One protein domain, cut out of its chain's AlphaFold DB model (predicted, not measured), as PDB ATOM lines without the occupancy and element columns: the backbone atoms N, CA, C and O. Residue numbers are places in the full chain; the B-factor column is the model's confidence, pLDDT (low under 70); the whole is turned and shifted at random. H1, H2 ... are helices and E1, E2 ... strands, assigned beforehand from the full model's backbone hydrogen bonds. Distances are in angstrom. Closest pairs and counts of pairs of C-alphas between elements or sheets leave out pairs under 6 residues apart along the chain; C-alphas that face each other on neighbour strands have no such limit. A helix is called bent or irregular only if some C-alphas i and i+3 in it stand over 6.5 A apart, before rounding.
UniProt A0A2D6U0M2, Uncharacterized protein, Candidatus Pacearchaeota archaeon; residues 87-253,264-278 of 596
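AT A GLANCE: This is residues 87 to 253 and 264 to 278 of the 596 residues of an uncharacterized protein of Candidatus Pacearchaeota archaeon (UniProt A0A2D6U0M2). Two helical lobes sit end to end: a larger one, where the helical hairpins H3-H4 and H7-H8 lie on the same side of the crossed pair H5 and H6, H3 packing on H6 and H7 on the last part of H5, and a looser, smaller one of H1, H2, H9 and H10. The long helix H9 crosses H2 near its own beginning and runs away from the larger lobe to the far end, where H1 and H10 meet; the tiny hairpin E1-E2 lies between H2 and H3. The printed part has 182 residues with ten named helices and two named strands, in the order H1 H2 E1 E2 H3 to H10; the sheet E1 - E2 is antiparallel and the class is mostly helix. The whole is compact, with a radius of gyration of the C-alphas of 18.2 A and spans of 53 by 38 by 33 A.

IN THESE COORDINATES: H1, residues 87 to 93, begins with C-alpha 87 at (-25.765, 56.244, 19.349). H2 is residues 97 to 106, E1 107 to 109, E2 115 to 117, H3 118 to 129 at 16.4 A, and H4 135 to 142. H5, residues 151 to 166, measures 22.4 A; H6 is 181 to 189, H7 199 to 208 and H8 210 to 216. H9, residues 225 to 246, measures 31.5 A, and H10, residues 267 to 278, ends with C-alpha 278 at (-38.864, 47.182, 17.506). H1 and H8 are only just irregular: C-alphas 88 and 91 are 6.9 A apart, C-alphas 211 and 214 6.7 A.

HOW THE PARTS SIT: H1 touches H10, closest C-alphas Leu 93 and Glu 269 at 6.8 A, and is near H9. H2 touches residues 225 to 235 of H9 at a steep tilt of 63 degrees, closest C-alphas Ala 102 and Asn 228 at 4.5 A. In the hairpin E1-E2, N 108 and O 116 are within hydrogen-bond range at 2.8 A. H3, the hub, touches H4 in a helical hairpin, closest C-alphas Glu 121 and Ile 142 at 6.2 A; its residues 119 to 124 touch H6, about perpendicular at 82 degrees, closest C-alphas Arg 120 and Leu 188 at 5.7 A. H5 touches H6 at a steep tilt of 64 degrees, closest C-alphas Ala 158 and Ile 184 at 5.5 A. H7 and H8 form a helical hairpin, closest C-alphas Glu 205 and Phe 212 at 4.8 A. Every O i to N i+4 pair is within hydrogen-bond range in H2, H3, H5, H6, H7, H9 and H10; H4 has 3 of 4, H1 1 of 3 with 2 of 4 O i to N i+3 pairs, and H8 0 of 3 with 3 of 4.

THE WHOLE: The farthest C-alphas, Glu 169 and Phe 278, are 56.5 A apart. Residues 254 to 263 are not printed, and C-alphas 253 and 264 are 20.7 A apart across the cut. The link from H5 to H6 is long. Mean pLDDT of the printed part is 75.3; 58 residues are under 70, among them 167 to 177, 240 to 253 and 264 to 278.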
ATOM      1  N   GLU A  87     -26.718  56.222  20.451       68.00
ATOM      2  CA  GLU A  87     -25.765  56.244  19.349       68.00
ATOM      3  C   GLU A  87     -26.217  55.322  18.211       68.00
ATOM      4  O   GLU A  87     -26.108  55.706  17.050       68.00
ATOM      5  N   ASP A  88     -26.819  54.172  18.536       60.75
ATOM      6  CA  ASP A  88     -27.391  53.260  17.539       60.75
ATOM      7  C   ASP A  88     -28.639  53.858  16.871       60.75
ATOM      8  O   ASP A  88     -28.866  53.654  15.681       60.75
ATOM      9  N   VAL A  89     -29.443  54.620  17.624       65.69
ATOM     10  CA  VAL A  89     -30.701  55.231  17.154       65.69
ATOM     11  C   VAL A  89     -30.468  56.507  16.337       65.69
ATOM     12  O   VAL A  89     -31.233  56.801  15.416       65.69
ATOM     13  N   ALA A  90     -29.412  57.263  16.644       68.75
ATOM     14  CA  ALA A  90     -29.147  58.576  16.057       68.75
ATOM     15  C   ALA A  90     -29.110  58.606  14.510       68.75
ATOM     16  O   ALA A  90     -29.721  59.513  13.944       68.75
ATOM     17  N   PRO A  91     -28.508  57.630  13.793       71.00
ATOM     18  CA  PRO A  91     -28.522  57.608  12.327       71.00
ATOM     19  C   PRO A  91     -29.927  57.508  11.721       71.00
ATOM     20  O   PRO A  91     -30.176  58.005  10.626       71.00
ATOM     21  N   TYR A  92     -30.866  56.875  12.426       69.12
ATOM     22  CA  TYR A  92     -32.237  56.688  11.949       69.12
ATOM     23  C   TYR A  92     -33.128  57.879  12.268       69.12
ATOM     24  O   TYR A  92     -34.064  58.159  11.523       69.12
ATOM     25  N   LEU A  93     -32.802  58.620  13.327       69.38
ATOM     26  CA  LEU A  93     -33.429  59.906  13.599       69.38
ATOM     27  C   LEU A  93     -33.156  60.929  12.499       69.38
ATOM     28  O   LEU A  93     -34.037  61.733  12.221       69.38
ATOM     29  N   GLY A  94     -32.012  60.848  11.811       68.31
ATOM     30  CA  GLY A  94     -31.730  61.662  10.620       68.31
ATOM     31  C   GLY A  94     -32.726  61.455   9.467       68.31
ATOM     32  O   GLY A  94     -32.779  62.260   8.549       68.31
ATOM     33  N   ARG A  95     -33.570  60.410   9.508       72.81
ATOM     34  CA  ARG A  95     -34.683  60.243   8.555       72.81
ATOM     35  C   ARG A  95     -35.888  61.129   8.877       72.81
ATOM     36  O   ARG A  95     -36.748  61.289   8.016       72.81
ATOM     37  N   SER A  96     -35.985  61.668  10.094       77.25
ATOM     38  CA  SER A  96     -36.988  62.678  10.429       77.25
ATOM     39  C   SER A  96     -36.504  64.046   9.948       77.25
ATOM     40  O   SER A  96     -35.504  64.541  10.469       77.25
ATOM     41  N   PRO A  97     -37.239  64.717   9.038       80.38
ATOM     42  CA  PRO A  97     -36.895  66.070   8.599       80.38
ATOM     43  C   PRO A  97     -36.852  67.085   9.748       80.38
ATOM     44  O   PRO A  97     -36.181  68.110   9.651       80.38
ATOM     45  N   LEU A  98     -37.594  66.820  10.830       80.25
ATOM     46  CA  LEU A  98     -37.635  67.677  12.010       80.25
ATOM     47  C   LEU A  98     -36.363  67.521  12.853       80.25
ATOM     48  O   LEU A  98     -35.785  68.524  13.270       80.25
ATOM     49  N   TYR A  99     -35.912  66.284  13.079       82.56
ATOM     50  CA  TYR A  99     -34.673  66.012  13.812       82.56
ATOM     51  C   TYR A  99     -33.432  66.403  13.012       82.56
ATOM     52  O   TYR A  99     -32.495  66.962  13.580       82.56
ATOM     53  N   ASP A 100     -33.432  66.135  11.708       84.06
ATOM     54  CA  ASP A 100     -32.337  66.474  10.801       84.06
ATOM     55  C   ASP A 100     -32.110  67.991  10.780       84.06
ATOM     56  O   ASP A 100     -31.047  68.474  11.168       84.06
ATOM     57  N   ARG A 101     -33.180  68.767  10.548       84.25
ATOM     58  CA  ARG A 101     -33.140  70.233  10.656       84.25
ATOM     59  C   ARG A 101     -32.676  70.691  12.035       84.25
ATOM     60  O   ARG A 101     -31.824  71.565  12.139       84.25
ATOM     61  N   ALA A 102     -33.214  70.118  13.111       85.12
ATOM     62  CA  ALA A 102     -32.793  70.495  14.457       85.12
ATOM     63  C   ALA A 102     -31.293  70.229  14.689       85.12
ATOM     64  O   ALA A 102     -30.619  71.016  15.352       85.12
ATOM     65  N   THR A 103     -30.762  69.151  14.111       87.62
ATOM     66  CA  THR A 103     -29.348  68.776  14.196       87.62
ATOM     67  C   THR A 103     -28.474  69.758  13.417       87.62
ATOM     68  O   THR A 103     -27.509  70.269  13.986       87.62
ATOM     69  N   ASP A 104     -28.867  70.131  12.198       86.56
ATOM     70  CA  ASP A 104     -28.176  71.135  11.370       86.56
ATOM     71  C   ASP A 104     -28.132  72.530  11.998       86.56
ATOM     72  O   ASP A 104     -27.239  73.323  11.708       86.56
ATOM     73  N   TYR A 105     -29.090  72.873  12.860       86.44
ATOM     74  CA  TYR A 105     -29.075  74.140  13.597       86.44
ATOM     75  C   TYR A 105     -28.198  74.088  14.851       86.44
ATOM     76  O   TYR A 105     -27.652  75.115  15.249       86.44
ATOM     77  N   VAL A 106     -28.031  72.915  15.466       87.50
ATOM     78  CA  VAL A 106     -27.258  72.749  16.709       87.50
ATOM     79  C   VAL A 106     -25.782  72.445  16.438       87.50
ATOM     80  O   VAL A 106     -24.921  72.855  17.225       87.50
ATOM     81  N   PHE A 107     -25.472  71.777  15.326       89.62
ATOM     82  CA  PHE A 107     -24.121  71.352  14.970       89.62
ATOM     83  C   PHE A 107     -23.656  71.944  13.643       89.62
ATOM     84  O   PHE A 107     -24.441  72.158  12.727       89.62
ATOM     85  N   ASN A 108     -22.350  72.160  13.548       86.38
ATOM     86  CA  ASN A 108     -21.627  72.283  12.294       86.38
ATOM     87  C   ASN A 108     -20.827  70.996  12.063       86.38
ATOM     88  O   ASN A 108     -20.456  70.296  13.010       86.38
ATOM     89  N   SER A 109     -20.540  70.687  10.801       80.38
ATOM     90  CA  SER A 109     -19.565  69.651  10.459       80.38
ATOM     91  C   SER A 109     -18.185  70.285  10.371       80.38
ATOM     92  O   SER A 109     -18.004  71.239   9.620       80.38
ATOM     93  N   ASN A 110     -17.221  69.761  11.125       76.06
ATOM     94  CA  ASN A 110     -15.822  70.148  10.942       76.06
ATOM     95  C   ASN A 110     -15.219  69.493   9.683       76.06
ATOM     96  O   ASN A 110     -15.855  68.648   9.045       76.06
ATOM     97  N   ASP A 111     -13.962  69.816   9.374       73.50
ATOM     98  CA  ASP A 111     -13.225  69.269   8.222       73.50
ATOM     99  C   ASP A 111     -13.138  67.729   8.211       73.50
ATOM    100  O   ASP A 111     -13.000  67.101   7.162       73.50
ATOM    101  N   TYR A 112     -13.290  67.097   9.378       70.88
ATOM    102  CA  TYR A 112     -13.308  65.643   9.554       70.88
ATOM    103  C   TYR A 112     -14.721  65.038   9.534       70.88
ATOM    104  O   TYR A 112     -14.890  63.872   9.902       70.88
ATOM    105  N   LYS A 113     -15.744  65.810   9.140       72.12
ATOM    106  CA  LYS A 113     -17.170  65.430   9.157       72.12
ATOM    107  C   LYS A 113     -17.689  64.999  10.534       72.12
ATOM    108  O   LYS A 113     -18.690  64.291  10.628       72.12
ATOM    109  N   LYS A 114     -17.017  65.401  11.616       76.25
ATOM    110  CA  LYS A 114     -17.512  65.183  12.977       76.25
ATOM    111  C   LYS A 114     -18.420  66.349  13.375       76.25
ATOM    112  O   LYS A 114     -18.072  67.502  13.100       76.25
ATOM    113  N   PRO A 115     -19.551  66.072  14.043       79.38
ATOM    114  CA  PRO A 115     -20.435  67.121  14.522       79.38
ATOM    115  C   PRO A 115     -19.758  67.890  15.663       79.38
ATOM    116  O   PRO A 115     -19.370  67.311  16.679       79.38
ATOM    117  N   VAL A 116     -19.635  69.206  15.502       85.06
ATOM    118  CA  VAL A 116     -19.178  70.143  16.533       85.06
ATOM    119  C   VAL A 116     -20.324  71.085  16.856       85.06
ATOM    120  O   VAL A 116     -21.030  71.547  15.966       85.06
ATOM    121  N   THR A 117     -20.561  71.356  18.137       89.69
ATOM    122  CA  THR A 117     -21.662  72.237  18.531       89.69
ATOM    123  C   THR A 117     -21.392  73.657  18.034       89.69
ATOM    124  O   THR A 117     -20.313  74.207  18.277       89.69
ATOM    125  N   LYS A 118     -22.376  74.282  17.371       89.88
ATOM    126  CA  LYS A 118     -22.213  75.642  16.821       89.88
ATOM    127  C   LYS A 118     -21.826  76.651  17.892       89.88
ATOM    128  O   LYS A 118     -21.021  77.548  17.648       89.88
ATOM    129  N   PHE A 119     -22.373  76.488  19.097       90.81
ATOM    130  CA  PHE A 119     -22.048  77.345  20.231       90.81
ATOM    131  C   PHE A 119     -20.573  77.238  20.633       90.81
ATOM    132  O   PHE A 119     -19.918  78.264  20.786       90.81
ATOM    133  N   ARG A 120     -20.026  76.017  20.760       90.56
ATOM    134  CA  ARG A 120     -18.604  75.815  21.087       90.56
ATOM    135  C   ARG A 120     -17.715  76.423  20.016       90.56
ATOM    136  O   ARG A 120     -16.760  77.114  20.346       90.56
ATOM    137  N   GLU A 121     -18.027  76.166  18.752       90.62
ATOM    138  CA  GLU A 121     -17.256  76.697  17.634       90.62
ATOM    139  C   GLU A 121     -17.246  78.231  17.638       90.62
ATOM    140  O   GLU A 121     -16.179  78.836  17.582       90.62
ATOM    141  N   THR A 122     -18.416  78.858  17.799       91.31
ATOM    142  CA  THR A 122     -18.543  80.323  17.870       91.31
ATOM    143  C   THR A 122     -17.776  80.886  19.067       91.31
ATOM    144  O   THR A 122     -17.068  81.886  18.942       91.31
ATOM    145  N   LEU A 123     -17.847  80.212  20.217       91.00
ATOM    146  CA  LEU A 123     -17.135  80.608  21.429       91.00
ATOM    147  C   LEU A 123     -15.610  80.531  21.258       91.00
ATOM    148  O   LEU A 123     -14.907  81.467  21.631       91.00
ATOM    149  N   LEU A 124     -15.093  79.451  20.665       90.31
ATOM    150  CA  LEU A 124     -13.661  79.279  20.404       90.31
ATOM    151  C   LEU A 124     -13.148  80.266  19.349       90.31
ATOM    152  O   LEU A 124     -12.085  80.852  19.543       90.31
ATOM    153  N   LYS A 125     -13.917  80.509  18.280       89.94
ATOM    154  CA  LYS A 125     -13.606  81.534  17.269       89.94
ATOM    155  C   LYS A 125     -13.533  82.928  17.891       89.94
ATOM    156  O   LYS A 125     -12.579  83.660  17.635       89.94
ATOM    157  N   SER A 126     -14.469  83.253  18.781       89.56
ATOM    158  CA  SER A 126     -14.469  84.526  19.515       89.56
ATOM    159  C   SER A 126     -13.247  84.665  20.431       89.56
ATOM    160  O   SER A 126     -12.668  85.741  20.536       89.56
ATOM    161  N   LEU A 127     -12.808  83.582  21.085       89.50
ATOM    162  CA  LEU A 127     -11.578  83.584  21.887       89.50
ATOM    163  C   LEU A 127     -10.318  83.740  21.021       89.50
ATOM    164  O   LEU A 127      -9.401  84.467  21.404       89.50
ATOM    165  N   ALA A 128     -10.283  83.118  19.842       88.75
ATOM    166  CA  ALA A 128      -9.179  83.257  18.894       88.75
ATOM    167  C   ALA A 128      -9.039  84.694  18.368       88.75
ATOM    168  O   ALA A 128      -7.942  85.245  18.373       88.75
ATOM    169  N   GLN A 129     -10.153  85.350  18.021       87.38
ATOM    170  CA  GLN A 129     -10.170  86.772  17.640       87.38
ATOM    171  C   GLN A 129      -9.601  87.692  18.738       87.38
ATOM    172  O   GLN A 129      -9.089  88.771  18.447       87.38
ATOM    173  N   ARG A 130      -9.674  87.268  20.005       86.12
ATOM    174  CA  ARG A 130      -9.134  87.987  21.171       86.12
ATOM    175  C   ARG A 130      -7.685  87.601  21.501       86.12
ATOM    176  O   ARG A 130      -7.152  88.087  22.493       86.12
ATOM    177  N   GLY A 131      -7.057  86.751  20.688       84.62
ATOM    178  CA  GLY A 131      -5.656  86.349  20.828       84.62
ATOM    179  C   GLY A 131      -5.403  85.198  21.803       84.62
ATOM    180  O   GLY A 131      -4.252  84.944  22.134       84.62
ATOM    181  N   PHE A 132      -6.440  84.495  22.272       85.00
ATOM    182  CA  PHE A 132      -6.258  83.332  23.156       85.00
ATOM    183  C   PHE A 132      -5.888  82.044  22.409       85.00
ATOM    184  O   PHE A 132      -5.409  81.103  23.036       85.00
ATOM    185  N   LEU A 133      -6.149  81.978  21.099       81.88
ATOM    186  CA  LEU A 133      -5.883  80.820  20.242       81.88
ATOM    187  C   LEU A 133      -5.415  81.297  18.861       81.88
ATOM    188  O   LEU A 133      -6.021  82.200  18.284       81.88
ATOM    189  N   GLU A 134      -4.372  80.672  18.316       77.62
ATOM    190  CA  GLU A 134      -3.900  80.925  16.950       77.62
ATOM    191  C   GLU A 134      -4.701  80.113  15.917       77.62
ATOM    192  O   GLU A 134      -5.234  79.047  16.222       77.62
ATOM    193  N   GLY A 135      -4.781  80.584  14.667       64.94
ATOM    194  CA  GLY A 135      -5.677  80.014  13.645       64.94
ATOM    195  C   GLY A 135      -5.444  78.532  13.306       64.94
ATOM    196  O   GLY A 135      -6.408  77.796  13.112       64.94
ATOM    197  N   GLN A 136      -4.191  78.057  13.277       60.84
ATOM    198  CA  GLN A 136      -3.895  76.636  13.010       60.84
ATOM    199  C   GLN A 136      -4.222  75.724  14.201       60.84
ATOM    200  O   GLN A 136      -4.581  74.561  14.006       60.84
ATOM    201  N   ASP A 137      -4.121  76.242  15.424       75.50
ATOM    202  CA  ASP A 137      -4.506  75.507  16.627       75.50
ATOM    203  C   ASP A 137      -6.022  75.554  16.844       75.50
ATOM    204  O   ASP A 137      -6.600  74.574  17.305       75.50
ATOM    205  N   LEU A 138      -6.694  76.627  16.415       81.50
ATOM    206  CA  LEU A 138      -8.146  76.772  16.487       81.50
ATOM    207  C   LEU A 138      -8.882  75.662  15.726       81.50
ATOM    208  O   LEU A 138      -9.728  74.992  16.317       81.50
ATOM    209  N   GLU A 139      -8.550  75.425  14.453       80.25
ATOM    210  CA  GLU A 139      -9.235  74.398  13.650       80.25
ATOM    211  C   GLU A 139      -8.996  72.984  14.200       80.25
ATOM    212  O   GLU A 139      -9.907  72.157  14.257       80.25
ATOM    213  N   ARG A 140      -7.794  72.715  14.723       77.75
ATOM    214  CA  ARG A 140      -7.470  71.441  15.387       77.75
ATOM    215  C   ARG A 140      -8.226  71.259  16.703       77.75
ATOM    216  O   ARG A 140      -8.727  70.170  16.995       77.75
ATOM    217  N   VAL A 141      -8.355  72.327  17.487       81.56
ATOM    218  CA  VAL A 141      -9.123  72.344  18.738       81.56
ATOM    219  C   VAL A 141     -10.616  72.144  18.470       81.56
ATOM    220  O   VAL A 141     -11.261  71.332  19.145       81.56
ATOM    221  N   ILE A 142     -11.173  72.846  17.478       82.25
ATOM    222  CA  ILE A 142     -12.553  72.657  17.005       82.25
ATOM    223  C   ILE A 142     -12.730  71.206  16.535       82.25
ATOM    224  O   ILE A 142     -13.690  70.542  16.934       82.25
ATOM    225  N   GLY A 143     -11.740  70.676  15.807       74.62
ATOM    226  CA  GLY A 143     -11.607  69.284  15.370       74.62
ATOM    227  C   GLY A 143     -11.665  68.228  16.483       74.62
ATOM    228  O   GLY A 143     -11.966  67.062  16.211       74.62
ATOM    229  N   GLY A 144     -11.437  68.633  17.736       70.94
ATOM    230  CA  GLY A 144     -11.474  67.757  18.903       70.94
ATOM    231  C   GLY A 144     -10.180  66.972  19.127       70.94
ATOM    232  O   GLY A 144     -10.229  65.900  19.730       70.94
ATOM    233  N   GLU A 145      -9.033  67.472  18.651       73.25
ATOM    234  CA  GLU A 145      -7.727  66.882  18.969       73.25
ATOM    235  C   GLU A 145      -7.468  66.927  20.486       73.25
ATOM    236  O   GLU A 145      -7.338  67.990  21.100       73.25
ATOM    237  N   ILE A 146      -7.411  65.743  21.103       62.69
ATOM    238  CA  ILE A 146      -7.198  65.576  22.544       62.69
ATOM    239  C   ILE A 146      -5.789  66.064  22.907       62.69
ATOM    240  O   ILE A 146      -4.812  65.672  22.276       62.69
ATOM    241  N   GLY A 147      -5.685  66.889  23.954       63.09
ATOM    242  CA  GLY A 147      -4.406  67.355  24.507       63.09
ATOM    243  C   GLY A 147      -3.894  68.695  23.968       63.09
ATOM    244  O   GLY A 147      -2.862  69.158  24.437       63.09
ATOM    245  N   ARG A 148      -4.612  69.340  23.035       78.50
ATOM    246  CA  ARG A 148      -4.233  70.657  22.485       78.50
ATOM    247  C   ARG A 148      -4.471  71.833  23.429       78.50
ATOM    248  O   ARG A 148      -3.692  72.772  23.409       78.50
ATOM    249  N   ILE A 149      -5.532  71.774  24.232       80.25
ATOM    250  CA  ILE A 149      -5.790  72.741  25.303       80.25
ATOM    251  C   ILE A 149      -5.586  72.018  26.627       80.25
ATOM    252  O   ILE A 149      -6.264  71.026  26.924       80.25
ATOM    253  N   SER A 150      -4.658  72.524  27.424       84.06
ATOM    254  CA  SER A 150      -4.392  72.055  28.776       84.06
ATOM    255  C   SER A 150      -5.557  72.376  29.729       84.06
ATOM    256  O   SER A 150      -6.329  73.318  29.516       84.06
ATOM    257  N   PRO A 151      -5.715  71.625  30.834       85.38
ATOM    258  CA  PRO A 151      -6.716  71.940  31.858       85.38
ATOM    259  C   PRO A 151      -6.611  73.372  32.418       85.38
ATOM    260  O   PRO A 151      -7.634  73.977  32.768       85.38
ATOM    261  N   ASP A 152      -5.398  73.920  32.480       86.50
ATOM    262  CA  ASP A 152      -5.135  75.272  32.973       86.50
ATOM    263  C   ASP A 152      -5.578  76.334  31.966       86.50
ATOM    264  O   ASP A 152      -6.260  77.284  32.349       86.50
ATOM    265  N   GLU A 153      -5.332  76.133  30.671       88.25
ATOM    266  CA  GLU A 153      -5.838  77.020  29.616       88.25
ATOM    267  C   GLU A 153      -7.369  77.045  29.579       88.25
ATOM    268  O   GLU A 153      -7.964  78.123  29.564       88.25
ATOM    269  N   TYR A 154      -8.036  75.888  29.705       88.38
ATOM    270  CA  TYR A 154      -9.497  75.849  29.866       88.38
ATOM    271  C   TYR A 154      -9.969  76.654  31.084       88.38
ATOM    272  O   TYR A 154     -11.055  77.238  31.068       88.38
ATOM    273  N   THR A 155      -9.178  76.684  32.157       90.19
ATOM    274  CA  THR A 155      -9.473  77.487  33.348       90.19
ATOM    275  C   THR A 155      -9.303  78.976  33.077       90.19
ATOM    276  O   THR A 155     -10.170  79.754  33.475       90.19
ATOM    277  N   THR A 156      -8.243  79.369  32.378       90.88
ATOM    278  CA  THR A 156      -7.981  80.755  31.977       90.88
ATOM    279  C   THR A 156      -9.081  81.286  31.062       90.88
ATOM    280  O   THR A 156      -9.660  82.332  31.348       90.88
ATOM    281  N   PHE A 157      -9.456  80.529  30.028       92.19
ATOM    282  CA  PHE A 157     -10.537  80.906  29.113       92.19
ATOM    283  C   PHE A 157     -11.875  81.040  29.844       92.19
ATOM    284  O   PHE A 157     -12.608  82.007  29.645       92.19
ATOM    285  N   ALA A 158     -12.193  80.099  30.739       91.56
ATOM    286  CA  ALA A 158     -13.435  80.140  31.502       91.56
ATOM    287  C   ALA A 158     -13.499  81.323  32.485       91.56
ATOM    288  O   ALA A 158     -14.565  81.920  32.637       91.56
ATOM    289  N   LYS A 159     -12.377  81.686  33.126       90.50
ATOM    290  CA  LYS A 159     -12.284  82.888  33.974       90.50
ATOM    291  C   LYS A 159     -12.496  84.157  33.158       90.50
ATOM    292  O   LYS A 159     -13.366  84.944  33.512       90.50
ATOM    293  N   TYR A 160     -11.801  84.289  32.028       90.06
ATOM    294  CA  TYR A 160     -11.963  85.425  31.120       90.06
ATOM    295  C   TYR A 160     -13.421  85.605  30.669       90.06
ATOM    296  O   TYR A 160     -13.973  86.701  30.753       90.06
ATOM    297  N   LEU A 161     -14.084  84.523  30.246       89.12
ATOM    298  CA  LEU A 161     -15.494  84.562  29.843       89.12
ATOM    299  C   LEU A 161     -16.418  84.933  31.011       89.12
ATOM    300  O   LEU A 161     -17.330  85.741  30.839       89.12
ATOM    301  N   SER A 162     -16.176  84.383  32.205       88.50
ATOM    302  CA  SER A 162     -16.927  84.746  33.412       88.50
ATOM    303  C   SER A 162     -16.769  86.227  33.759       88.50
ATOM    304  O   SER A 162     -17.753  86.879  34.091       88.50
ATOM    305  N   GLU A 163     -15.554  86.767  33.688       85.69
ATOM    306  CA  GLU A 163     -15.253  88.174  33.967       85.69
ATOM    307  C   GLU A 163     -15.877  89.101  32.920       85.69
ATOM    308  O   GLU A 163     -16.487  90.111  33.268       85.69
ATOM    309  N   THR A 164     -15.821  88.705  31.648       83.69
ATOM    310  CA  THR A 164     -16.442  89.424  30.526       83.69
ATOM    311  C   THR A 164     -17.962  89.526  30.689       83.69
ATOM    312  O   THR A 164     -18.550  90.565  30.392       83.69
ATOM    313  N   MET A 165     -18.601  88.474  31.215       83.12
ATOM    314  CA  MET A 165     -20.030  88.478  31.552       83.12
ATOM    315  C   MET A 165     -20.342  89.234  32.859       83.12
ATOM    316  O   MET A 165     -21.441  89.766  32.994       83.12
ATOM    317  N   ASN A 166     -19.394  89.314  33.803       75.06
ATOM    318  CA  ASN A 166     -19.546  90.001  35.095       75.06
ATOM    319  C   ASN A 166     -19.332  91.518  35.033       75.06
ATOM    320  O   ASN A 166     -19.889  92.242  35.853       75.06
ATOM    321  N   GLY A 167     -18.513  92.011  34.102       59.19
ATOM    322  CA  GLY A 167     -18.017  93.392  34.073       59.19
ATOM    323  C   GLY A 167     -19.043  94.491  33.756       59.19
ATOM    324  O   GLY A 167     -18.651  95.567  33.305       59.19
ATOM    325  N   SER A 168     -20.351  94.263  33.932       51.44
ATOM    326  CA  SER A 168     -21.387  95.243  33.591       51.44
ATOM    327  C   SER A 168     -22.091  95.846  34.810       51.44
ATOM    328  O   SER A 168     -23.114  95.346  35.267       51.44
ATOM    329  N   GLU A 169     -21.629  97.019  35.239       49.75
ATOM    330  CA  GLU A 169     -22.425  97.960  36.046       49.75
ATOM    331  C   GLU A 169     -23.503  98.697  35.215       49.75
ATOM    332  O   GLU A 169     -24.327  99.420  35.766       49.75
ATOM    333  N   ARG A 170     -23.529  98.535  33.880       49.19
ATOM    334  CA  ARG A 170     -24.366  99.351  32.966       49.19
ATOM    335  C   ARG A 170     -25.570  98.657  32.329       49.19
ATOM    336  O   ARG A 170     -26.385  99.324  31.703       49.19
ATOM    337  N   SER A 171     -25.724  97.355  32.504       47.03
ATOM    338  CA  SER A 171     -26.870  96.598  31.991       47.03
ATOM    339  C   SER A 171     -27.474  95.857  33.166       47.03
ATOM    340  O   SER A 171     -26.858  94.908  33.627       47.03
ATOM    341  N   ASN A 172     -28.613  96.346  33.680       45.41
ATOM    342  CA  ASN A 172     -29.350  95.833  34.846       45.41
ATOM    343  C   ASN A 172     -29.157  94.307  35.047       45.41
ATOM    344  O   ASN A 172     -29.892  93.512  34.455       45.41
ATOM    345  N   PRO A 173     -28.193  93.864  35.880       47.47
ATOM    346  CA  PRO A 173     -27.808  92.459  35.973       47.47
ATOM    347  C   PRO A 173     -28.601  91.763  37.085       47.47
ATOM    348  O   PRO A 173     -28.064  90.955  37.835       47.47
ATOM    349  N   LYS A 174     -29.881  92.116  37.258       47.38
ATOM    350  CA  LYS A 174     -30.668  91.614  38.394       47.38
ATOM    351  C   LYS A 174     -31.193  90.191  38.199       47.38
ATOM    352  O   LYS A 174     -31.456  89.524  39.191       47.38
ATOM    353  N   ASP A 175     -31.238  89.687  36.963       52.38
ATOM    354  CA  ASP A 175     -31.992  88.459  36.676       52.38
ATOM    355  C   ASP A 175     -31.245  87.386  35.861       52.38
ATOM    356  O   ASP A 175     -31.855  86.371  35.524       52.38
ATOM    357  N   ALA A 176     -29.979  87.591  35.481       58.03
ATOM    358  CA  ALA A 176     -29.180  86.573  34.787       58.03
ATOM    359  C   ALA A 176     -28.142  86.006  35.757       58.03
ATOM    360  O   ALA A 176     -27.238  86.711  36.209       58.03
ATOM    361  N   LYS A 177     -28.277  84.728  36.112       68.69
ATOM    362  CA  LYS A 177     -27.325  84.077  37.013       68.69
ATOM    363  C   LYS A 177     -26.058  83.758  36.229       68.69
ATOM    364  O   LYS A 177     -26.079  82.865  35.383       68.69
ATOM    365  N   ILE A 178     -24.961  84.455  36.538       76.44
ATOM    366  CA  ILE A 178     -23.665  84.170  35.916       76.44
ATOM    367  C   ILE A 178     -23.319  82.684  36.127       76.44
ATOM    368  O   ILE A 178     -23.415  82.175  37.254       76.44
ATOM    369  N   PRO A 179     -22.951  81.957  35.058       80.31
ATOM    370  CA  PRO A 179     -22.595  80.549  35.150       80.31
ATOM    371  C   PRO A 179     -21.341  80.347  35.999       80.31
ATOM    372  O   PRO A 179     -20.402  81.136  35.955       80.31
ATOM    373  N   LYS A 180     -21.280  79.231  36.731       86.00
ATOM    374  CA  LYS A 180     -20.040  78.814  37.399       86.00
ATOM    375  C   LYS A 180     -18.959  78.502  36.355       86.00
ATOM    376  O   LYS A 180     -19.278  77.998  35.280       86.00
ATOM    377  N   ILE A 181     -17.690  78.694  36.721       87.81
ATOM    378  CA  ILE A 181     -16.520  78.409  35.867       87.81
ATOM    379  C   ILE A 181     -16.592  77.001  35.254       87.81
ATOM    380  O   ILE A 181     -16.341  76.841  34.064       87.81
ATOM    381  N   ASP A 182     -16.997  75.989  36.024       87.19
ATOM    382  CA  ASP A 182     -17.091  74.610  35.527       87.19
ATOM    383  C   ASP A 182     -18.144  74.432  34.426       87.19
ATOM    384  O   ASP A 182     -17.939  73.654  33.495       87.19
ATOM    385  N   ALA A 183     -19.241  75.195  34.475       87.56
ATOM    386  CA  ALA A 183     -20.234  75.187  33.406       87.56
ATOM    387  C   ALA A 183     -19.639  75.765  32.113       87.56
ATOM    388  O   ALA A 183     -19.786  75.164  31.055       87.56
ATOM    389  N   ILE A 184     -18.894  76.870  32.212       89.56
ATOM    390  CA  ILE A 184     -18.220  77.498  31.064       89.56
ATOM    391  C   ILE A 184     -17.145  76.567  30.486       89.56
ATOM    392  O   ILE A 184     -17.050  76.408  29.270       89.56
ATOM    393  N   LYS A 185     -16.376  75.876  31.337       89.50
ATOM    394  CA  LYS A 185     -15.428  74.838  30.898       89.50
ATOM    395  C   LYS A 185     -16.126  73.727  30.117       89.50
ATOM    396  O   LYS A 185     -15.626  73.316  29.074       89.50
ATOM    397  N   SER A 186     -17.281  73.265  30.592       89.06
ATOM    398  CA  SER A 186     -18.082  72.245  29.901       89.06
ATOM    399  C   SER A 186     -18.551  72.722  28.518       89.06
ATOM    400  O   SER A 186     -18.584  71.939  27.568       89.06
ATOM    401  N   TRP A 187     -18.838  74.020  28.363       90.81
ATOM    402  CA  TRP A 187     -19.163  74.619  27.064       90.81
ATOM    403  C   TRP A 187     -17.965  74.614  26.109       90.81
ATOM    404  O   TRP A 187     -18.090  74.170  24.971       90.81
ATOM    405  N   LEU A 188     -16.795  75.052  26.583       89.00
ATOM    406  CA  LEU A 188     -15.553  75.092  25.796       89.00
ATOM    407  C   LEU A 188     -15.114  73.695  25.330       89.00
ATOM    408  O   LEU A 188     -14.606  73.530  24.218       89.00
ATOM    409  N   LYS A 189     -15.354  72.675  26.158       87.25
ATOM    410  CA  LYS A 189     -15.102  71.268  25.822       87.25
ATOM    411  C   LYS A 189     -16.148  70.661  24.881       87.25
ATOM    412  O   LYS A 189     -15.890  69.616  24.297       87.25
ATOM    413  N   GLY A 190     -17.314  71.292  24.724       82.06
ATOM    414  CA  GLY A 190     -18.430  70.756  23.935       82.06
ATOM    415  C   GLY A 190     -19.239  69.660  24.626       82.06
ATOM    416  O   GLY A 190     -20.090  69.048  23.992       82.06
ATOM    417  N   GLU A 191     -19.001  69.420  25.916       85.06
ATOM    418  CA  GLU A 191     -19.789  68.486  26.734       85.06
ATOM    419  C   GLU A 191     -21.229  68.990  26.918       85.06
ATOM    420  O   GLU A 191     -22.177  68.213  27.011       85.06
ATOM    421  N   THR A 192     -21.396  70.312  26.945       84.44
ATOM    422  CA  THR A 192     -22.697  70.975  26.958       84.44
ATOM    423  C   THR A 192     -22.933  71.653  25.613       84.44
ATOM    424  O   THR A 192     -22.114  72.448  25.158       84.44
ATOM    425  N   LEU A 193     -24.085  71.375  25.004       84.75
ATOM    426  CA  LEU A 193     -24.459  71.889  23.685       84.75
ATOM    427  C   LEU A 193     -24.548  73.421  23.639       84.75
ATOM    428  O   LEU A 193     -24.029  74.029  22.708       84.75
ATOM    429  N   ALA A 194     -25.214  74.025  24.630       85.19
ATOM    430  CA  ALA A 194     -25.373  75.468  24.780       85.19
ATOM    431  C   ALA A 194     -25.842  75.830  26.215       85.19
ATOM    432  O   ALA A 194     -26.344  74.959  26.938       85.19
ATOM    433  N   PRO A 195     -25.710  77.097  26.652       83.25
ATOM    434  CA  PRO A 195     -26.273  77.591  27.904       83.25
ATOM    435  C   PRO A 195     -27.793  77.389  27.995       83.25
ATOM    436  O   PRO A 195     -28.518  77.556  27.017       83.25
ATOM    437  N   LYS A 196     -28.293  77.061  29.196       77.50
ATOM    438  CA  LYS A 196     -29.742  76.918  29.444       77.50
ATOM    439  C   LYS A 196     -30.467  78.262  29.541       77.50
ATOM    440  O   LYS A 196     -31.625  78.353  29.153       77.50
ATOM    441  N   ASP A 197     -29.810  79.276  30.106       78.31
ATOM    442  CA  ASP A 197     -30.379  80.616  30.257       78.31
ATOM    443  C   ASP A 197     -30.096  81.440  28.997       78.31
ATOM    444  O   ASP A 197     -28.941  81.717  28.671       78.31
ATOM    445  N   ARG A 198     -31.160  81.843  28.294       75.62
ATOM    446  CA  ARG A 198     -31.067  82.608  27.043       75.62
ATOM    447  C   ARG A 198     -30.381  83.962  27.233       75.62
ATOM    448  O   ARG A 198     -29.726  84.430  26.308       75.62
ATOM    449  N   LYS A 199     -30.476  84.570  28.421       79.94
ATOM    450  CA  LYS A 199     -29.842  85.870  28.706       79.94
ATOM    451  C   LYS A 199     -28.322  85.816  28.547       79.94
ATOM    452  O   LYS A 199     -27.707  86.832  28.245       79.94
ATOM    453  N   ILE A 200     -27.727  84.631  28.690       84.00
ATOM    454  CA  ILE A 200     -26.294  84.415  28.479       84.00
ATOM    455  C   ILE A 200     -25.909  84.711  27.027       84.00
ATOM    456  O   ILE A 200     -24.873  85.326  26.805       84.00
ATOM    457  N   PHE A 201     -26.737  84.349  26.042       84.69
ATOM    458  CA  PHE A 201     -26.439  84.650  24.638       84.69
ATOM    459  C   PHE A 201     -26.406  86.156  24.385       84.69
ATOM    460  O   PHE A 201     -25.466  86.630  23.765       84.69
ATOM    461  N   SER A 202     -27.354  86.913  24.945       82.50
ATOM    462  CA  SER A 202     -27.368  88.379  24.838       82.50
ATOM    463  C   SER A 202     -26.165  89.034  25.527       82.50
ATOM    464  O   SER A 202     -25.646  90.035  25.043       82.50
ATOM    465  N   LEU A 203     -25.692  88.469  26.647       84.44
ATOM    466  CA  LEU A 203     -24.472  88.940  27.314       84.44
ATOM    467  C   LEU A 203     -23.216  88.665  26.480       84.44
ATOM    468  O   LEU A 203     -22.332  89.517  26.425       84.44
ATOM    469  N   LEU A 204     -23.133  87.493  25.843       86.62
ATOM    470  CA  LEU A 204     -22.018  87.139  24.965       86.62
ATOM    471  C   LEU A 204     -22.039  87.973  23.680       86.62
ATOM    472  O   LEU A 204     -21.001  88.500  23.307       86.62
ATOM    473  N   GLU A 205     -23.206  88.177  23.070       86.12
ATOM    474  CA  GLU A 205     -23.395  89.045  21.899       86.12
ATOM    475  C   GLU A 205     -22.911  90.470  22.173       86.12
ATOM    476  O   GLU A 205     -22.034  90.979  21.484       86.12
ATOM    477  N   ALA A 206     -23.373  91.080  23.267       82.50
ATOM    478  CA  ALA A 206     -23.007  92.450  23.611       82.50
ATOM    479  C   ALA A 206     -21.508  92.657  23.918       82.50
ATOM    480  O   ALA A 206     -21.061  93.800  24.035       82.50
ATOM    481  N   ARG A 207     -20.730  91.586  24.142       82.44
ATOM    482  CA  ARG A 207     -19.354  91.678  24.666       82.44
ATOM    483  C   ARG A 207     -18.299  91.029  23.789       82.44
ATOM    484  O   ARG A 207     -17.183  91.546  23.717       82.44
ATOM    485  N   LEU A 208     -18.624  89.905  23.168       83.44
ATOM    486  CA  LEU A 208     -17.694  89.138  22.353       83.44
ATOM    487  C   LEU A 208     -17.835  89.476  20.872       83.44
ATOM    488  O   LEU A 208     -16.786  89.624  20.251       83.44
ATOM    489  N   GLY A 209     -19.054  89.709  20.373       81.06
ATOM    490  CA  GLY A 209     -19.309  90.114  18.989       81.06
ATOM    491  C   GLY A 209     -20.690  89.699  18.466       81.06
ATOM    492  O   GLY A 209     -21.415  88.931  19.108       81.06
ATOM    493  N   ASP A 210     -21.035  90.198  17.278       83.62
ATOM    494  CA  ASP A 210     -22.320  89.951  16.606       83.62
ATOM    495  C   ASP A 210     -22.501  88.484  16.186       83.62
ATOM    496  O   ASP A 210     -23.616  88.028  15.958       83.62
ATOM    497  N   GLU A 211     -21.443  87.674  16.158       84.62
ATOM    498  CA  GLU A 211     -21.526  86.251  15.816       84.62
ATOM    499  C   GLU A 211     -22.475  85.465  16.739       84.62
ATOM    500  O   GLU A 211     -22.911  84.363  16.395       84.62
ATOM    501  N   PHE A 212     -22.825  86.018  17.906       86.31
ATOM    502  CA  PHE A 212     -23.795  85.427  18.819       86.31
ATOM    503  C   PHE A 212     -25.259  85.799  18.543       86.31
ATOM    504  O   PHE A 212     -26.114  85.106  19.109       86.31
ATOM    505  N   ASN A 213     -25.608  86.772  17.676       82.88
ATOM    506  CA  ASN A 213     -27.041  87.040  17.447       82.88
ATOM    507  C   ASN A 213     -27.784  85.885  16.745       82.88
ATOM    508  O   ASN A 213     -28.996  85.734  16.908       82.88
ATOM    509  N   GLN A 214     -27.067  84.945  16.117       82.38
ATOM    510  CA  GLN A 214     -27.657  83.675  15.661       82.38
ATOM    511  C   GLN A 214     -28.320  82.864  16.801       82.38
ATOM    512  O   GLN A 214     -29.237  82.080  16.556       82.38
ATOM    513  N   PHE A 215     -27.895  83.057  18.056       83.56
ATOM    514  CA  PHE A 215     -28.452  82.381  19.235       83.56
ATOM    515  C   PHE A 215     -29.523  83.208  19.962       83.56
ATOM    516  O   PHE A 215     -30.230  82.669  20.818       83.56
ATOM    517  N   THR A 216     -29.662  84.502  19.646       76.38
ATOM    518  CA  THR A 216     -30.587  85.420  20.333       76.38
ATOM    519  C   THR A 216     -31.933  85.592  19.640       76.38
ATOM    520  O   THR A 216     -32.786  86.291  20.186       76.38
ATOM    521  N   SER A 217     -32.176  84.869  18.540       68.25
ATOM    522  CA  SER A 217     -33.478  84.758  17.849       68.25
ATOM    523  C   SER A 217     -34.659  84.633  18.830       68.25
ATOM    524  O   SER A 217     -34.540  83.983  19.877       68.25
ATOM    525  N   GLU A 218     -35.796  85.266  18.518       64.31
ATOM    526  CA  GLU A 218     -36.998  85.235  19.362       64.31
ATOM    527  C   GLU A 218     -37.511  83.802  19.610       64.31
ATOM    528  O   GLU A 218     -37.319  82.924  18.769       64.31
ATOM    529  N   PRO A 219     -38.162  83.520  20.761       57.06
ATOM    530  CA  PRO A 219     -38.629  82.170  21.102       57.06
ATOM    531  C   PRO A 219     -39.635  81.611  20.091       57.06
ATOM    532  O   PRO A 219     -39.723  80.393  19.931       57.06
ATOM    533  N   ASP A 220     -40.366  82.512  19.433       58.09
ATOM    534  CA  ASP A 220     -41.421  82.217  18.467       58.09
ATOM    535  C   ASP A 220     -40.919  82.231  17.018       58.09
ATOM    536  O   ASP A 220     -41.691  81.951  16.096       58.09
ATOM    537  N   ASP A 221     -39.625  82.498  16.796       68.69
ATOM    538  CA  ASP A 221     -39.025  82.308  15.484       68.69
ATOM    539  C   ASP A 221     -39.100  80.822  15.131       68.69
ATOM    540  O   ASP A 221     -38.465  79.953  15.746       68.69
ATOM    541  N   GLN A 222     -39.909  80.523  14.115       62.78
ATOM    542  CA  GLN A 222     -40.174  79.160  13.705       62.78
ATOM    543  C   GLN A 222     -38.907  78.422  13.261       62.78
ATOM    544  O   GLN A 222     -38.896  77.191  13.335       62.78
ATOM    545  N   ASN A 223     -37.855  79.146  12.872       68.12
ATOM    546  CA  ASN A 223     -36.566  78.592  12.477       68.12
ATOM    547  C   ASN A 223     -35.415  79.008  13.411       68.12
ATOM    548  O   ASN A 223     -34.264  78.705  13.120       68.12
ATOM    549  N   GLY A 224     -35.699  79.633  14.557       77.31
ATOM    550  CA  GLY A 224     -34.665  80.110  15.476       77.31
ATOM    551  C   GLY A 224     -33.838  78.982  16.109       77.31
ATOM    552  O   GLY A 224     -34.320  77.861  16.327       77.31
ATOM    553  N   PHE A 225     -32.585  79.283  16.473       83.31
ATOM    554  CA  PHE A 225     -31.680  78.324  17.126       83.31
ATOM    555  C   PHE A 225     -32.298  77.703  18.384       83.31
ATOM    556  O   PHE A 225     -32.249  76.489  18.566       83.31
ATOM    557  N   TYR A 226     -32.918  78.515  19.247       78.38
ATOM    558  CA  TYR A 226     -33.437  78.055  20.537       78.38
ATOM    559  C   TYR A 226     -34.561  77.020  20.390       78.38
ATOM    560  O   TYR A 226     -34.598  76.030  21.124       78.38
ATOM    561  N   ARG A 227     -35.456  77.200  19.410       78.56
ATOM    562  CA  ARG A 227     -36.517  76.233  19.104       78.56
ATOM    563  C   ARG A 227     -35.926  74.901  18.644       78.56
ATOM    564  O   ARG A 227     -36.279  73.856  19.190       78.56
ATOM    565  N   ASN A 228     -34.997  74.942  17.691       82.69
ATOM    566  CA  ASN A 228     -34.319  73.754  17.169       82.69
ATOM    567  C   ASN A 228     -33.484  73.041  18.246       82.69
ATOM    568  O   ASN A 228     -33.543  71.820  18.372       82.69
ATOM    569  N   TYR A 229     -32.801  73.798  19.104       82.88
ATOM    570  CA  TYR A 229     -32.108  73.282  20.281       82.88
ATOM    571  C   TYR A 229     -33.056  72.520  21.217       82.88
ATOM    572  O   TYR A 229     -32.752  71.396  21.626       82.88
ATOM    573  N   ARG A 230     -34.233  73.087  21.525       78.25
ATOM    574  CA  ARG A 230     -35.247  72.405  22.343       78.25
ATOM    575  C   ARG A 230     -35.742  71.126  21.679       78.25
ATOM    576  O   ARG A 230     -35.818  70.111  22.360       78.25
ATOM    577  N   ILE A 231     -36.022  71.150  20.374       80.25
ATOM    578  CA  ILE A 231     -36.428  69.960  19.609       80.25
ATOM    579  C   ILE A 231     -35.368  68.861  19.722       80.25
ATOM    580  O   ILE A 231     -35.686  67.751  20.150       80.25
ATOM    581  N   TYR A 232     -34.108  69.184  19.426       84.31
ATOM    582  CA  TYR A 232     -32.997  68.238  19.483       84.31
ATOM    583  C   TYR A 232     -32.847  67.600  20.874       84.31
ATOM    584  O   TYR A 232     -32.773  66.373  21.005       84.31
ATOM    585  N   VAL A 233     -32.837  68.421  21.931       81.56
ATOM    586  CA  VAL A 233     -32.675  67.949  23.315       81.56
ATOM    587  C   VAL A 233     -33.883  67.133  23.769       81.56
ATOM    588  O   VAL A 233     -33.703  66.034  24.297       81.56
ATOM    589  N   SER A 234     -35.105  67.625  23.550       75.88
ATOM    590  CA  SER A 234     -36.332  66.940  23.968       75.88
ATOM    591  C   SER A 234     -36.514  65.602  23.255       75.88
ATOM    592  O   SER A 234     -36.879  64.624  23.904       75.88
ATOM    593  N   MET A 235     -36.208  65.511  21.955       76.25
ATOM    594  CA  MET A 235     -36.239  64.236  21.231       76.25
ATOM    595  C   MET A 235     -35.260  63.231  21.842       76.25
ATOM    596  O   MET A 235     -35.670  62.138  22.229       76.25
ATOM    597  N   ARG A 236     -33.985  63.607  22.028       76.75
ATOM    598  CA  ARG A 236     -32.977  62.707  22.620       76.75
ATOM    599  C   ARG A 236     -33.333  62.280  24.043       76.75
ATOM    600  O   ARG A 236     -33.192  61.105  24.364       76.75
ATOM    601  N   GLN A 237     -33.832  63.192  24.877       75.44
ATOM    602  CA  GLN A 237     -34.272  62.876  26.241       75.44
ATOM    603  C   GLN A 237     -35.445  61.895  26.258       75.44
ATOM    604  O   GLN A 237     -35.415  60.921  27.007       75.44
ATOM    605  N   ASN A 238     -36.460  62.113  25.420       70.62
ATOM    606  CA  ASN A 238     -37.611  61.216  25.342       70.62
ATOM    607  C   ASN A 238     -37.226  59.828  24.818       70.62
ATOM    608  O   ASN A 238     -37.711  58.824  25.331       70.62
ATOM    609  N   ILE A 239     -36.309  59.757  23.853       71.81
ATOM    610  CA  ILE A 239     -35.799  58.488  23.321       71.81
ATOM    611  C   ILE A 239     -34.956  57.766  24.365       71.81
ATOM    612  O   ILE A 239     -35.178  56.584  24.595       71.81
ATOM    613  N   MET A 240     -34.053  58.462  25.066       69.00
ATOM    614  CA  MET A 240     -33.333  57.872  26.200       69.00
ATOM    615  C   MET A 240     -34.298  57.364  27.268       69.00
ATOM    616  O   MET A 240     -34.100  56.270  27.784       69.00
ATOM    617  N   ARG A 241     -35.358  58.120  27.584       66.50
ATOM    618  CA  ARG A 241     -36.382  57.691  28.543       66.50
ATOM    619  C   ARG A 241     -37.054  56.400  28.091       66.50
ATOM    620  O   ARG A 241     -37.217  55.495  28.899       66.50
ATOM    621  N   LEU A 242     -37.406  56.292  26.811       64.12
ATOM    622  CA  LEU A 242     -37.975  55.067  26.249       64.12
ATOM    623  C   LEU A 242     -36.983  53.904  26.294       64.12
ATOM    624  O   LEU A 242     -37.321  52.856  26.831       64.12
ATOM    625  N   LEU A 243     -35.746  54.106  25.837       62.84
ATOM    626  CA  LEU A 243     -34.692  53.091  25.897       62.84
ATOM    627  C   LEU A 243     -34.415  52.637  27.341       62.84
ATOM    628  O   LEU A 243     -34.215  51.451  27.572       62.84
ATOM    629  N   ASN A 244     -34.430  53.545  28.322       61.50
ATOM    630  CA  ASN A 244     -34.208  53.233  29.738       61.50
ATOM    631  C   ASN A 244     -35.395  52.499  30.370       61.50
ATOM    632  O   ASN A 244     -35.184  51.548  31.121       61.50
ATOM    633  N   ASN A 245     -36.623  52.902  30.030       58.88
ATOM    634  CA  ASN A 245     -37.829  52.167  30.408       58.88
ATOM    635  C   ASN A 245     -37.769  50.731  29.864       58.88
ATOM    636  O   ASN A 245     -38.111  49.792  30.575       58.88
ATOM    637  N   TRP A 246     -37.270  50.547  28.640       55.97
ATOM    638  CA  TRP A 246     -37.141  49.234  27.998       55.97
ATOM    639  C   TRP A 246     -35.926  48.421  28.459       55.97
ATOM    640  O   TRP A 246     -35.941  47.198  28.369       55.97
ATOM    641  N   LYS A 247     -34.894  49.061  29.020       52.16
ATOM    642  CA  LYS A 247     -33.773  48.384  29.699       52.16
ATOM    643  C   LYS A 247     -34.147  47.853  31.088       52.16
ATOM    644  O   LYS A 247     -33.314  47.222  31.739       52.16
ATOM    645  N   GLY A 248     -35.370  48.111  31.567       44.88
ATOM    646  CA  GLY A 248     -35.815  47.744  32.917       44.88
ATOM    647  C   GLY A 248     -35.088  48.513  34.025       44.88
ATOM    648  O   GLY A 248     -35.225  48.196  35.204       44.88
ATOM    649  N   THR A 249     -34.305  49.530  33.661       44.91
ATOM    650  CA  THR A 249     -33.666  50.453  34.594       44.91
ATOM    651  C   THR A 249     -34.639  51.585  34.864       44.91
ATOM    652  O   THR A 249     -34.507  52.677  34.312       44.91
ATOM    653  N   THR A 250     -35.634  51.334  35.712       42.69
ATOM    654  CA  THR A 250     -36.482  52.396  36.258       42.69
ATOM    655  C   THR A 250     -35.652  53.187  37.267       42.69
ATOM    656  O   THR A 250     -35.845  53.111  38.479       42.69
ATOM    657  N   GLN A 251     -34.669  53.952  36.781       41.81
ATOM    658  CA  GLN A 251     -34.188  55.073  37.565       41.81
ATOM    659  C   GLN A 251     -35.410  55.957  37.781       41.81
ATOM    660  O   GLN A 251     -36.000  56.458  36.823       41.81
ATOM    661  N   LYS A 252     -35.808  56.119  39.046       41.09
ATOM    662  CA  LYS A 252     -36.594  57.271  39.477       41.09
ATOM    663  C   LYS A 252     -35.741  58.495  39.155       41.09
ATOM    664  O   LYS A 252     -35.017  58.986  40.012       41.09
ATOM    665  N   SER A 253     -35.720  58.919  37.895       40.47
ATOM    666  CA  SER A 253     -35.274  60.259  37.575       40.47
ATOM    667  C   SER A 253     -36.264  61.132  38.314       40.47
ATOM    668  O   SER A 253     -37.455  61.075  37.989       40.47
ATOM    669  N   ILE A 264     -43.947  69.189  21.769       59.84
ATOM    670  CA  ILE A 264     -43.382  68.732  20.506       59.84
ATOM    671  C   ILE A 264     -43.889  67.306  20.395       59.84
ATOM    672  O   ILE A 264     -43.451  66.428  21.141       59.84
ATOM    673  N   ASP A 265     -44.890  67.116  19.542       60.78
ATOM    674  CA  ASP A 265     -45.362  65.788  19.205       60.78
ATOM    675  C   ASP A 265     -44.244  65.070  18.448       60.78
ATOM    676  O   ASP A 265     -43.918  65.408  17.315       60.78
ATOM    677  N   ILE A 266     -43.615  64.120  19.134       62.72
ATOM    678  CA  ILE A 266     -42.547  63.272  18.604       62.72
ATOM    679  C   ILE A 266     -43.080  61.889  18.209       62.72
ATOM    680  O   ILE A 266     -42.307  60.946  18.051       62.72
ATOM    681  N   SER A 267     -44.405  61.715  18.119       61.69
ATOM    682  CA  SER A 267     -45.046  60.426  17.827       61.69
ATOM    683  C   SER A 267     -44.526  59.783  16.540       61.69
ATOM    684  O   SER A 267     -44.338  58.566  16.499       61.69
ATOM    685  N   THR A 268     -44.220  60.597  15.527       66.75
ATOM    686  CA  THR A 268     -43.699  60.151  14.228       66.75
ATOM    687  C   THR A 268     -42.278  59.600  14.357       66.75
ATOM    688  O   THR A 268     -42.001  58.488  13.914       66.75
ATOM    689  N   GLU A 269     -41.382  60.316  15.036       65.75
ATOM    690  CA  GLU A 269     -40.006  59.886  15.306       65.75
ATOM    691  C   GLU A 269     -39.977  58.641  16.187       65.75
ATOM    692  O   GLU A 269     -39.197  57.718  15.957       65.75
ATOM    693  N   LEU A 270     -40.866  58.585  17.179       62.78
ATOM    694  CA  LEU A 270     -41.016  57.414  18.026       62.78
ATOM    695  C   LEU A 270     -41.546  56.211  17.247       62.78
ATOM    696  O   LEU A 270     -41.102  55.099  17.509       62.78
ATOM    697  N   SER A 271     -42.457  56.406  16.292       61.97
ATOM    698  CA  SER A 271     -42.940  55.348  15.399       61.97
ATOM    699  C   SER A 271     -41.845  54.860  14.442       61.97
ATOM    700  O   SER A 271     -41.700  53.655  14.248       61.97
ATOM    701  N   LEU A 272     -41.008  55.760  13.917       64.19
ATOM    702  CA  LEU A 272     -39.836  55.407  13.105       64.19
ATOM    703  C   LEU A 272     -38.821  54.580  13.901       64.19
ATOM    704  O   LEU A 272     -38.337  53.560  13.419       64.19
ATOM    705  N   ILE A 273     -38.530  54.978  15.140       59.34
ATOM    706  CA  ILE A 273     -37.639  54.214  16.018       59.34
ATOM    707  C   ILE A 273     -38.256  52.859  16.345       59.34
ATOM    708  O   ILE A 273     -37.580  51.843  16.203       59.34
ATOM    709  N   LYS A 274     -39.533  52.843  16.750       57.53
ATOM    710  CA  LYS A 274     -40.280  51.614  17.040       57.53
ATOM    711  C   LYS A 274     -40.267  50.670  15.849       57.53
ATOM    712  O   LYS A 274     -39.906  49.526  16.013       57.53
ATOM    713  N   SER A 275     -40.567  51.131  14.646       57.56
ATOM    714  CA  SER A 275     -40.554  50.243  13.483       57.56
ATOM    715  C   SER A 275     -39.149  49.733  13.147       57.56
ATOM    716  O   SER A 275     -38.941  48.553  12.900       57.56
ATOM    717  N   GLN A 276     -38.135  50.592  13.203       59.47
ATOM    718  CA  GLN A 276     -36.787  50.222  12.773       59.47
ATOM    719  C   GLN A 276     -36.044  49.291  13.742       59.47
ATOM    720  O   GLN A 276     -35.205  48.503  13.309       59.47
ATOM    721  N   PHE A 277     -36.314  49.409  15.040       53.09
ATOM    722  CA  PHE A 277     -35.620  48.656  16.090       53.09
ATOM    723  C   PHE A 277     -36.534  47.702  16.864       53.09
ATOM    724  O   PHE A 277     -36.044  46.923  17.677       53.09
ATOM    725  N   PHE A 278     -37.847  47.798  16.657       52.97
ATOM    726  CA  PHE A 278     -38.864  47.182  17.506       52.97
ATOM    727  C   PHE A 278     -40.116  46.748  16.706       52.97
ATOM    728  O   PHE A 278     -41.210  46.714  17.265       52.97
TER     729      PHE A 278